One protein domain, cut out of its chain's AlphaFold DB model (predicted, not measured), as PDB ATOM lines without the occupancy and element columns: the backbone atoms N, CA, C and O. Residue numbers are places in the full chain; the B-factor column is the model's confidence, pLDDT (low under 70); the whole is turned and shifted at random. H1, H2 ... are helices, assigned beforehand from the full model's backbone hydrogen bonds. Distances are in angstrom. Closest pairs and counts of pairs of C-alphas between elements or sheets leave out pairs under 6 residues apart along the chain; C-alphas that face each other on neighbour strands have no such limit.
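Overview. This is residues 56 to 142 of the 171 residues of an uncharacterized protein of Verticillium longisporum (UniProt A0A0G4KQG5). Helices H1 and H2, end to end, make an arm leading into a small body of crossed helices, H3, H4 and H6, with H5 beyond; residues 56 to 75 stick out. The printed part has 87 residues, six named helices in order H1 to H6, no named strand: all helix. It is only just loose, close to extended: radius of gyration of the C-alphas 18.0 A, spans 62 by 24 by 23 A.

Along the chain. H2, residues 65 to 78, is 19.8 A long. H1, residues 56 to 63, begins at C-alpha 56, (32.597, 28.334, 13.227). H3 is residues 82 to 92, H4 100 to 108, H5 118 to 124, H6 130 to 141, ending at C-alpha 141, (9.328, 20.548, 42.916).

Arrangement. H2 meets H1 only through their link. H3 touches H4 at a steep tilt of 47 degrees; the closest C-alphas, of Leu 87 and Met 107, are 6.6 A apart. H4 touches H6 residues 130 to 135; the closest C-alphas, of Thr 100 and Asp 131, are 5.3 A apart. H5 touches no helix. Every O i to N i+4 pair is within hydrogen-bond range in H1 to H5, 6 of 8 in H6.

Size, cuts and confidence. The printed part has no cut and no long link. pLDDT is under 70 at residues 56 to 60, 62 to 67 and 110 to 131.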
ATOM      1  N   VAL A  56      31.664  28.924  12.250       66.38
ATOM      2  CA  VAL A  56      32.597  28.334  13.227       66.38
ATOM      3  C   VAL A  56      32.275  28.798  14.649       66.38
ATOM      4  O   VAL A  56      32.302  28.004  15.584       66.38
ATOM      5  N   LYS A  57      31.919  30.076  14.829       68.56
ATOM      6  CA  LYS A  57      31.499  30.595  16.135       68.56
ATOM      7  C   LYS A  57      30.176  29.978  16.602       68.56
ATOM      8  O   LYS A  57      30.068  29.618  17.768       68.56
ATOM      9  N   ILE A  58      29.201  29.832  15.705       67.19
ATOM     10  CA  ILE A  58      27.915  29.184  16.006       67.19
ATOM     11  C   ILE A  58      28.126  27.706  16.345       67.19
ATOM     12  O   ILE A  58      27.529  27.221  17.295       67.19
ATOM     13  N   GLU A  59      28.988  27.003  15.615       67.00
ATOM     14  CA  GLU A  59      29.315  25.597  15.858       67.00
ATOM     15  C   GLU A  59      30.044  25.406  17.194       67.00
ATOM     16  O   GLU A  59      29.695  24.515  17.961       67.00
ATOM     17  N   ALA A  60      30.989  26.284  17.538       68.56
ATOM     18  CA  ALA A  60      31.654  26.266  18.841       68.56
ATOM     19  C   ALA A  60      30.689  26.594  19.995       68.56
ATOM     20  O   ALA A  60      30.697  25.917  21.023       68.56
ATOM     21  N   GLU A  61      29.825  27.602  19.829       70.19
ATOM     22  CA  GLU A  61      28.774  27.901  20.803       70.19
ATOM     23  C   GLU A  61      27.816  26.716  20.946       70.19
ATOM     24  O   GLU A  61      27.489  26.355  22.073       70.19
ATOM     25  N   PHE A  62      27.453  26.057  19.844       64.94
ATOM     26  CA  PHE A  62      26.589  24.881  19.821       64.94
ATOM     27  C   PHE A  62      27.213  23.675  20.526       64.94
ATOM     28  O   PHE A  62      26.583  23.078  21.394       64.94
ATOM     29  N   ASN A  63      28.474  23.370  20.229       66.38
ATOM     30  CA  ASN A  63      29.212  22.284  20.871       66.38
ATOM     31  C   ASN A  63      29.431  22.538  22.372       66.38
ATOM     32  O   ASN A  63      29.622  21.587  23.123       66.38
ATOM     33  N   SER A  64      29.346  23.795  22.827       68.81
ATOM     34  CA  SER A  64      29.364  24.143  24.256       68.81
ATOM     35  C   SER A  64      27.998  24.033  24.953       68.81
ATOM     36  O   SER A  64      27.937  24.123  26.177       68.81
ATOM     37  N   ILE A  65      26.891  23.873  24.210       69.69
ATOM     38  CA  ILE A  65      25.540  23.770  24.790       69.69
ATOM     39  C   ILE A  65      25.393  22.522  25.664       69.69
ATOM     40  O   ILE A  65      24.887  22.694  26.769       69.69
ATOM     41  N   PRO A  66      25.824  21.309  25.255       67.19
ATOM     42  CA  PRO A  66      25.729  20.126  26.109       67.19
ATOM     43  C   PRO A  66      26.423  20.318  27.461       67.19
ATOM     44  O   PRO A  66      25.804  20.102  28.494       67.19
ATOM     45  N   GLU A  67      27.651  20.846  27.467       68.88
ATOM     46  CA  GLU A  67      28.413  21.115  28.695       68.88
ATOM     47  C   GLU A  67      27.699  22.131  29.603       68.88
ATOM     48  O   GLU A  67      27.491  21.890  30.793       68.88
ATOM     49  N   LYS A  68      27.226  23.241  29.023       71.94
ATOM     50  CA  LYS A  68      26.462  24.265  29.753       71.94
ATOM     51  C   LYS A  68      25.131  23.732  30.274       71.94
ATOM     52  O   LYS A  68      24.696  24.117  31.357       71.94
ATOM     53  N   LEU A  69      24.468  22.872  29.507       70.56
ATOM     54  CA  LEU A  69      23.204  22.255  29.880       70.56
ATOM     55  C   LEU A  69      23.413  21.264  31.031       70.56
ATOM     56  O   LEU A  69      22.634  21.270  31.984       70.56
ATOM     57  N   GLY A  70      24.499  20.493  30.996       70.75
ATOM     58  CA  GLY A  70      24.915  19.629  32.094       70.75
ATOM     59  C   GLY A  70      25.175  20.402  33.381       70.75
ATOM     60  O   GLY A  70      24.733  20.001  34.458       70.75
ATOM     61  N   ASP A  71      25.808  21.570  33.293       76.88
ATOM     62  CA  ASP A  71      26.002  22.436  34.456       76.88
ATOM     63  C   ASP A  71      24.687  23.010  34.999       76.88
ATOM     64  O   ASP A  71      24.498  23.063  36.219       76.88
ATOM     65  N   VAL A  72      23.735  23.353  34.124       75.69
ATOM     66  CA  VAL A  72      22.373  23.729  34.536       75.69
ATOM     67  C   VAL A  72      21.697  22.569  35.271       75.69
ATOM     68  O   VAL A  72      21.212  22.769  36.385       75.69
ATOM     69  N   TYR A  73      21.724  21.348  34.729       71.50
ATOM     70  CA  TYR A  73      21.146  20.177  35.396       71.50
ATOM     71  C   TYR A  73      21.817  19.875  36.736       71.50
ATOM     72  O   TYR A  73      21.117  19.615  37.712       71.50
ATOM     73  N   LYS A  74      23.148  19.983  36.845       75.69
ATOM     74  CA  LYS A  74      23.865  19.814  38.124       75.69
ATOM     75  C   LYS A  74      23.398  20.820  39.173       75.69
ATOM     76  O   LYS A  74      23.235  20.453  40.336       75.69
ATOM     77  N   VAL A  75      23.186  22.079  38.791       78.81
ATOM     78  CA  VAL A  75      22.662  23.108  39.703       78.81
ATOM     79  C   VAL A  75      21.230  22.785  40.130       78.81
ATOM     80  O   VAL A  75      20.906  22.965  41.303       78.81
ATOM     81  N   LEU A  76      20.390  22.291  39.217       73.81
ATOM     82  CA  LEU A  76      19.016  21.891  39.528       73.81
ATOM     83  C   LEU A  76      18.976  20.675  40.462       73.81
ATOM     84  O   LEU A  76      18.326  20.737  41.498       73.81
ATOM     85  N   ILE A  77      19.747  19.624  40.169       76.06
ATOM     86  CA  ILE A  77      19.846  18.413  40.999       76.06
ATOM     87  C   ILE A  77      20.359  18.750  42.404       76.06
ATOM     88  O   ILE A  77      19.834  18.239  43.386       76.06
ATOM     89  N   ARG A  78      21.342  19.649  42.536       77.94
ATOM     90  CA  ARG A  78      21.849  20.093  43.851       77.94
ATOM     91  C   ARG A  78      20.815  20.843  44.689       77.94
ATOM     92  O   ARG A  78      20.981  20.923  45.900       77.94
ATOM     93  N   LYS A  79      19.798  21.425  44.052       75.88
ATOM     94  CA  LYS A  79      18.686  22.111  44.717       75.88
ATOM     95  C   LYS A  79      17.504  21.183  45.003       75.88
ATOM     96  O   LYS A  79      16.561  21.628  45.646       75.88
ATOM     97  N   MET A  80      17.526  19.939  44.518       79.19
ATOM     98  CA  MET A  80      16.433  18.996  44.740       79.19
ATOM     99  C   MET A  80      16.427  18.507  46.187       79.19
ATOM    100  O   MET A  80      17.409  17.952  46.678       79.19
ATOM    101  N   GLU A  81      15.286  18.680  46.841       82.44
ATOM    102  CA  GLU A  81      14.996  18.097  48.150       82.44
ATOM    103  C   GLU A  81      14.403  16.684  47.991       82.44
ATOM    104  O   GLU A  81      14.189  16.204  46.873       82.44
ATOM    105  N   ALA A  82      14.148  15.989  49.105       83.25
ATOM    106  CA  ALA A  82      13.650  14.608  49.093       83.25
ATOM    107  C   ALA A  82      12.376  14.441  48.240       83.25
ATOM    108  O   ALA A  82      12.268  13.484  47.471       83.25
ATOM    109  N   ASP A  83      11.468  15.415  48.298       83.62
ATOM    110  CA  ASP A  83      10.233  15.414  47.512       83.62
ATOM    111  C   ASP A  83      10.503  15.620  46.012       83.62
ATOM    112  O   ASP A  83       9.916  14.934  45.178       83.62
ATOM    113  N   SER A  84      11.443  16.491  45.635       86.12
ATOM    114  CA  SER A  84      11.867  16.661  44.235       86.12
ATOM    115  C   SER A  84      12.500  15.393  43.661       86.12
ATOM    116  O   SER A  84      12.287  15.057  42.492       86.12
ATOM    117  N   LEU A  85      13.267  14.665  44.478       84.12
ATOM    118  CA  LEU A  85      13.831  13.377  44.087       84.12
ATOM    119  C   LEU A  85      12.728  12.333  43.902       84.12
ATOM    120  O   LEU A  85      12.722  11.631  42.892       84.12
ATOM    121  N   LYS A  86      11.780  12.258  44.841       85.88
ATOM    122  CA  LYS A  86      10.631  11.351  44.758       85.88
ATOM    123  C   LYS A  86       9.796  11.623  43.508       85.88
ATOM    124  O   LYS A  86       9.507  10.695  42.758       85.88
ATOM    125  N   LEU A  87       9.508  12.894  43.224       88.19
ATOM    126  CA  LEU A  87       8.827  13.328  42.006       88.19
ATOM    127  C   LEU A  87       9.565  12.841  40.756       88.19
ATOM    128  O   LEU A  87       8.966  12.243  39.864       88.19
ATOM    129  N   SER A  88      10.880  13.064  40.717       85.19
ATOM    130  CA  SER A  88      11.721  12.655  39.592       85.19
ATOM    131  C   SER A  88      11.701  11.137  39.399       85.19
ATOM    132  O   SER A  88      11.577  10.665  38.275       85.19
ATOM    133  N   GLN A  89      11.745  10.356  40.481       85.19
ATOM    134  CA  GLN A  89      11.629   8.896  40.426       85.19
ATOM    135  C   GLN A  89      10.257   8.453  39.911       85.19
ATOM    136  O   GLN A  89      10.194   7.619  39.011       85.19
ATOM    137  N   CYS A  90       9.167   9.027  40.426       86.69
ATOM    138  CA  CYS A  90       7.816   8.716  39.960       86.69
ATOM    139  C   CYS A  90       7.677   8.932  38.449       86.69
ATOM    140  O   CYS A  90       7.109   8.088  37.766       86.69
ATOM    141  N   ILE A  91       8.236  10.025  37.926       86.12
ATOM    142  CA  ILE A  91       8.170  10.351  36.499       86.12
ATOM    143  C   ILE A  91       9.099   9.448  35.678       86.12
ATOM    144  O   ILE A  91       8.663   8.874  34.685       86.12
ATOM    145  N   CYS A  92      10.361   9.283  36.085       84.75
ATOM    146  CA  CYS A  92      11.346   8.514  35.322       84.75
ATOM    147  C   CYS A  92      11.060   7.006  35.290       84.75
ATOM    148  O   CYS A  92      11.476   6.339  34.346       84.75
ATOM    149  N   PHE A  93      10.378   6.458  36.300       84.50
ATOM    150  CA  PHE A  93      10.019   5.035  36.347       84.50
ATOM    151  C   PHE A  93       8.610   4.733  35.823       84.50
ATOM    152  O   PHE A  93       8.235   3.562  35.728       84.50
ATOM    153  N   ALA A  94       7.822   5.748  35.468       84.69
ATOM    154  CA  ALA A  94       6.520   5.528  34.859       84.69
ATOM    155  C   ALA A  94       6.670   5.002  33.422       84.69
ATOM    156  O   ALA A  94       7.471   5.491  32.631       84.69
ATOM    157  N   THR A  95       5.853   4.016  33.053       88.38
ATOM    158  CA  THR A  95       5.824   3.451  31.690       88.38
ATOM    159  C   THR A  95       4.980   4.274  30.713       88.38
ATOM    160  O   THR A  95       4.965   3.996  29.515       88.38
ATOM    161  N   ARG A  96       4.254   5.274  31.220       86.94
ATOM    162  CA  ARG A  96       3.401   6.202  30.472       86.94
ATOM    163  C   ARG A  96       3.350   7.558  31.183       86.94
ATOM    164  O   ARG A  96       3.659   7.608  32.375       86.94
ATOM    165  N   PRO A  97       2.890   8.631  30.516       84.44
ATOM    166  CA  PRO A  97       2.543   9.871  31.202       84.44
ATOM    167  C   PRO A  97       1.574   9.611  32.365       84.44
ATOM    168  O   PRO A  97       0.623   8.828  32.236       84.44
ATOM    169  N   LEU A  98       1.846  10.245  33.505       84.06
ATOM    170  CA  LEU A  98       1.029  10.148  34.713       84.06
ATOM    171  C   LEU A  98      -0.048  11.229  34.704       84.06
ATOM    172  O   LEU A  98       0.226  12.373  34.338       84.06
ATOM    173  N   TYR A  99      -1.252  10.879  35.150       85.62
ATOM    174  CA  TYR A  99      -2.256  11.887  35.474       85.62
ATOM    175  C   TYR A  99      -1.882  12.598  36.774       85.62
ATOM    176  O   TYR A  99      -1.252  12.018  37.660       85.62
ATOM    177  N   THR A 100      -2.310  13.849  36.909       82.94
ATOM    178  CA  THR A 100      -1.992  14.686  38.065       82.94
ATOM    179  C   THR A 100      -2.425  14.037  39.389       82.94
ATOM    180  O   THR A 100      -1.611  13.939  40.308       82.94
ATOM    181  N   GLY A 101      -3.637  13.481  39.460       79.00
ATOM    182  CA  GLY A 101      -4.085  12.692  40.609       79.00
ATOM    183  C   GLY A 101      -3.240  11.438  40.884       79.00
ATOM    184  O   GLY A 101      -2.916  11.152  42.031       79.00
ATOM    185  N   GLU A 102      -2.801  10.695  39.860       81.69
ATOM    186  CA  GLU A 102      -1.929   9.521  40.062       81.69
ATOM    187  C   GLU A 102      -0.583   9.916  40.665       81.69
ATOM    188  O   GLU A 102      -0.069   9.248  41.564       81.69
ATOM    189  N   LEU A 103      -0.033  11.028  40.183       84.44
ATOM    190  CA  LEU A 103       1.211  11.576  40.682       84.44
ATOM    191  C   LEU A 103       1.062  12.091  42.117       84.44
ATOM    192  O   LEU A 103       1.945  11.842  42.934       84.44
ATOM    193  N   TRP A 104      -0.067  12.720  42.452       82.94
ATOM    194  CA  TRP A 104      -0.396  13.115  43.822       82.94
ATOM    195  C   TRP A 104      -0.356  11.915  44.776       82.94
ATOM    196  O   TRP A 104       0.334  11.950  45.797       82.94
ATOM    197  N   TRP A 105      -1.014  10.811  44.410       77.06
ATOM    198  CA  TRP A 105      -1.012   9.590  45.218       77.06
ATOM    199  C   TRP A 105       0.372   8.950  45.325       77.06
ATOM    200  O   TRP A 105       0.763   8.527  46.414       77.06
ATOM    201  N   ALA A 106       1.143   8.917  44.237       81.56
ATOM    202  CA  ALA A 106       2.514   8.407  44.255       81.56
ATOM    203  C   ALA A 106       3.433   9.247  45.163       81.56
ATOM    204  O   ALA A 106       4.277   8.706  45.879       81.56
ATOM    205  N   MET A 107       3.233  10.566  45.184       82.12
ATOM    206  CA  MET A 107       3.961  11.494  46.045       82.12
ATOM    207  C   MET A 107       3.542  11.377  47.516       82.12
ATOM    208  O   MET A 107       4.404  11.418  48.394       82.12
ATOM    209  N   LEU A 108       2.255  11.161  47.801       76.94
ATOM    210  CA  LEU A 108       1.720  11.050  49.162       76.94
ATOM    211  C   LEU A 108       2.037   9.704  49.830       76.94
ATOM    212  O   LEU A 108       2.319   9.644  51.027       76.94
ATOM    213  N   LEU A 109       1.999   8.612  49.067       70.81
ATOM    214  CA  LEU A 109       2.320   7.280  49.567       70.81
ATOM    215  C   LEU A 109       3.839   7.165  49.713       70.81
ATOM    216  O   LEU A 109       4.564   6.834  48.779       70.81
ATOM    217  N   ASP A 110       4.364   7.533  50.878       66.38
ATOM    218  CA  ASP A 110       5.706   7.118  51.279       66.38
ATOM    219  C   ASP A 110       5.688   5.654  51.746       66.38
ATOM    220  O   ASP A 110       4.666   5.132  52.197       66.38
ATOM    221  N   THR A 111       6.843   4.998  51.678       56.53
ATOM    222  CA  THR A 111       7.078   3.651  52.222       56.53
ATOM    223  C   THR A 111       6.695   3.524  53.705       56.53
ATOM    224  O   THR A 111       6.398   2.423  54.163       56.53
ATOM    225  N   ASN A 112       6.615   4.648  54.428       55.19
ATOM    226  CA  ASN A 112       6.219   4.739  55.835       55.19
ATOM    227  C   ASN A 112       4.757   5.169  56.066       55.19
ATOM    228  O   ASN A 112       4.408   5.569  57.178       55.19
ATOM    229  N   CYS A 113       3.888   5.125  55.050       60.56
ATOM    230  CA  CYS A 113       2.491   5.514  55.228       60.56
ATOM    231  C   CYS A 113       1.815   4.644  56.317       60.56
ATOM    232  O   CYS A 113       1.786   3.416  56.193       60.56
ATOM    233  N   PRO A 114       1.218   5.242  57.372       60.66
ATOM    234  CA  PRO A 114       0.546   4.483  58.432       60.66
ATOM    235  C   PRO A 114      -0.744   3.806  57.939       60.66
ATOM    236  O   PRO A 114      -1.322   2.954  58.623       60.66
ATOM    237  N   HIS A 115      -1.214   4.168  56.746       62.44
ATOM    238  CA  HIS A 115      -2.417   3.629  56.140       62.44
ATOM    239  C   HIS A 115      -2.071   2.484  55.182       62.44
ATOM    240  O   HIS A 115      -1.428   2.662  54.155       62.44
ATOM    241  N   ARG A 116      -2.572   1.285  55.494       61.62
ATOM    242  CA  ARG A 116      -2.371   0.067  54.686       61.62
ATOM    243  C   ARG A 116      -3.200   0.007  53.390       61.62
ATOM    244  O   ARG A 116      -3.197  -1.031  52.735       61.62
ATOM    245  N   SER A 117      -3.964   1.045  53.044       64.94
ATOM    246  CA  SER A 117      -4.766   1.057  51.812       64.94
ATOM    247  C   SER A 117      -5.084   2.466  51.309       64.94
ATOM    248  O   SER A 117      -5.350   3.372  52.098       64.94
ATOM    249  N   LEU A 118      -5.148   2.604  49.980       64.62
ATOM    250  CA  LEU A 118      -5.500   3.837  49.265       64.62
ATOM    251  C   LEU A 118      -6.840   4.427  49.738       64.62
ATOM    252  O   LEU A 118      -6.937   5.617  50.012       64.62
ATOM    253  N   HIS A 119      -7.845   3.569  49.939       67.56
ATOM    254  CA  HIS A 119      -9.168   3.965  50.429       67.56
ATOM    255  C   HIS A 119      -9.116   4.652  51.805       67.56
ATOM    256  O   HIS A 119      -9.900   5.554  52.088       67.56
ATOM    257  N   LYS A 120      -8.209   4.228  52.696       66.19
ATOM    258  CA  LYS A 120      -8.072   4.848  54.024       66.19
ATOM    259  C   LYS A 120      -7.399   6.217  53.947       66.19
ATOM    260  O   LYS A 120      -7.764   7.083  54.731       66.19
ATOM    261  N   CYS A 121      -6.487   6.420  52.998       64.19
ATOM    262  CA  CYS A 121      -5.914   7.739  52.740       64.19
ATOM    263  C   CYS A 121      -6.953   8.688  52.122       64.19
ATOM    264  O   CYS A 121      -7.103   9.812  52.585       64.19
ATOM    265  N   GLN A 122      -7.725   8.206  51.143       65.94
ATOM    266  CA  GLN A 122      -8.788   8.974  50.475       65.94
ATOM    267  C   GLN A 122      -9.900   9.429  51.426       65.94
ATOM    268  O   GLN A 122     -10.449  10.509  51.265       65.94
ATOM    269  N   ALA A 123     -10.237   8.617  52.430       65.50
ATOM    270  CA  ALA A 123     -11.256   8.973  53.415       65.50
ATOM    271  C   ALA A 123     -10.773  10.003  54.458       65.50
ATOM    272  O   ALA A 123     -11.600  10.642  55.107       65.50
ATOM    273  N   ALA A 124      -9.455  10.129  54.657       62.25
ATOM    274  CA  ALA A 124      -8.862  11.010  55.660       62.25
ATOM    275  C   ALA A 124      -8.654  12.441  55.145       62.25
ATOM    276  O   ALA A 124      -8.803  13.389  55.917       62.25
ATOM    277  N   ASP A 125      -8.347  12.601  53.856       58.00
ATOM    278  CA  ASP A 125      -8.136  13.908  53.242       58.00
ATOM    279  C   ASP A 125      -9.422  14.355  52.532       58.00
ATOM    280  O   ASP A 125      -9.901  13.713  51.599       58.00
ATOM    281  N   LYS A 126     -10.040  15.449  52.994       54.75
ATOM    282  CA  LYS A 126     -11.191  16.051  52.304       54.75
ATOM    283  C   LYS A 126     -10.708  16.566  50.948       54.75
ATOM    284  O   LYS A 126     -10.082  17.619  50.883       54.75
ATOM    285  N   ILE A 127     -11.017  15.805  49.902       53.31
ATOM    286  CA  ILE A 127     -10.636  15.988  48.497       53.31
ATOM    287  C   ILE A 127     -11.117  17.357  47.980       53.31
ATOM    288  O   ILE A 127     -12.187  17.491  47.389       53.31
ATOM    289  N   ALA A 128     -10.341  18.407  48.230       48.00
ATOM    290  CA  ALA A 128     -10.355  19.611  47.415       48.00
ATOM    291  C   ALA A 128      -9.418  19.357  46.229       48.00
ATOM    292  O   ALA A 128      -8.291  18.935  46.466       48.00
ATOM    293  N   SER A 129      -9.915  19.585  45.002       61.62
ATOM    294  CA  SER A 129      -9.269  19.354  43.692       61.62
ATOM    295  C   SER A 129      -7.769  19.021  43.777       61.62
ATOM    296  O   SER A 129      -6.915  19.914  43.780       61.62
ATOM    297  N   GLU A 130      -7.467  17.721  43.909       67.38
ATOM    298  CA  GLU A 130      -6.106  17.174  44.044       67.38
ATOM    299  C   GLU A 130      -5.219  17.629  42.875       67.38
ATOM    300  O   GLU A 130      -4.037  17.929  43.060       67.38
ATOM    301  N   ASP A 131      -5.831  17.789  41.699       69.06
ATOM    302  CA  ASP A 131      -5.164  18.188  40.469       69.06
ATOM    303  C   ASP A 131      -4.623  19.625  40.534       69.06
ATOM    304  O   ASP A 131      -3.438  19.852  40.298       69.06
ATOM    305  N   GLU A 132      -5.433  20.605  40.947       73.25
ATOM    306  CA  GLU A 132      -4.987  22.006  41.017       73.25
ATOM    307  C   GLU A 132      -3.868  22.215  42.043       73.25
ATOM    308  O   GLU A 132      -2.967  23.044  41.862       73.25
ATOM    309  N   LYS A 133      -3.934  21.486  43.163       74.69
ATOM    310  CA  LYS A 133      -2.922  21.573  44.218       74.69
ATOM    311  C   LYS A 133      -1.616  20.946  43.750       74.69
ATOM    312  O   LYS A 133      -0.563  21.555  43.940       74.69
ATOM    313  N   MET A 134      -1.677  19.778  43.117       83.56
ATOM    314  CA  MET A 134      -0.497  19.119  42.571       83.56
ATOM    315  C   MET A 134       0.133  19.951  41.449       83.56
ATOM    316  O   MET A 134       1.341  20.161  41.472       83.56
ATOM    317  N   GLU A 135      -0.652  20.521  40.532       82.69
ATOM    318  CA  GLU A 135      -0.145  21.398  39.466       82.69
ATOM    319  C   GLU A 135       0.632  22.599  40.014       82.69
ATOM    320  O   GLU A 135       1.734  22.903  39.549       82.69
ATOM    321  N   LYS A 136       0.116  23.244  41.070       83.62
ATOM    322  CA  LYS A 136       0.816  24.350  41.744       83.62
ATOM    323  C   LYS A 136       2.135  23.913  42.386       83.62
ATOM    324  O   LYS A 136       3.073  24.708  42.429       83.62
ATOM    325  N   GLN A 137       2.216  22.677  42.876       83.94
ATOM    326  CA  GLN A 137       3.412  22.123  43.519       83.94
ATOM    327  C   GLN A 137       4.418  21.540  42.515       83.94
ATOM    328  O   GLN A 137       5.614  21.501  42.794       83.94
ATOM    329  N   LEU A 138       3.979  21.142  41.318       86.00
ATOM    330  CA  LEU A 138       4.848  20.531  40.311       86.00
ATOM    331  C   LEU A 138       5.961  21.458  39.849       86.00
ATOM    332  O   LEU A 138       7.106  21.034  39.698       86.00
ATOM    333  N   ARG A 139       5.647  22.736  39.635       83.44
ATOM    334  CA  ARG A 139       6.616  23.711  39.131       83.44
ATOM    335  C   ARG A 139       7.805  23.925  40.077       83.44
ATOM    336  O   ARG A 139       8.933  23.818  39.594       83.44
ATOM    337  N   PRO A 140       7.614  24.209  41.383       85.75
ATOM    338  CA  PRO A 140       8.740  24.315  42.305       85.75
ATOM    339  C   PRO A 140       9.454  22.972  42.498       85.75
ATOM    340  O   PRO A 140      10.679  22.942  42.418       85.75
ATOM    341  N   LEU A 141       8.723  21.861  42.657       85.56
ATOM    342  CA  LEU A 141       9.328  20.548  42.916       85.56
ATOM    343  C   LEU A 141      10.183  20.040  41.750       85.56
ATOM    344  O   LEU A 141      11.248  19.467  41.973       85.56
ATOM    345  N   SER A 142       9.751  20.274  40.513       83.31
ATOM    346  CA  SER A 142      10.499  19.890  39.310       83.31
ATOM    347  C   SER A 142      11.568  20.900  38.902       83.31
ATOM    348  O   SER A 142      12.254  20.684  37.906       83.31
TER     349      SER A 142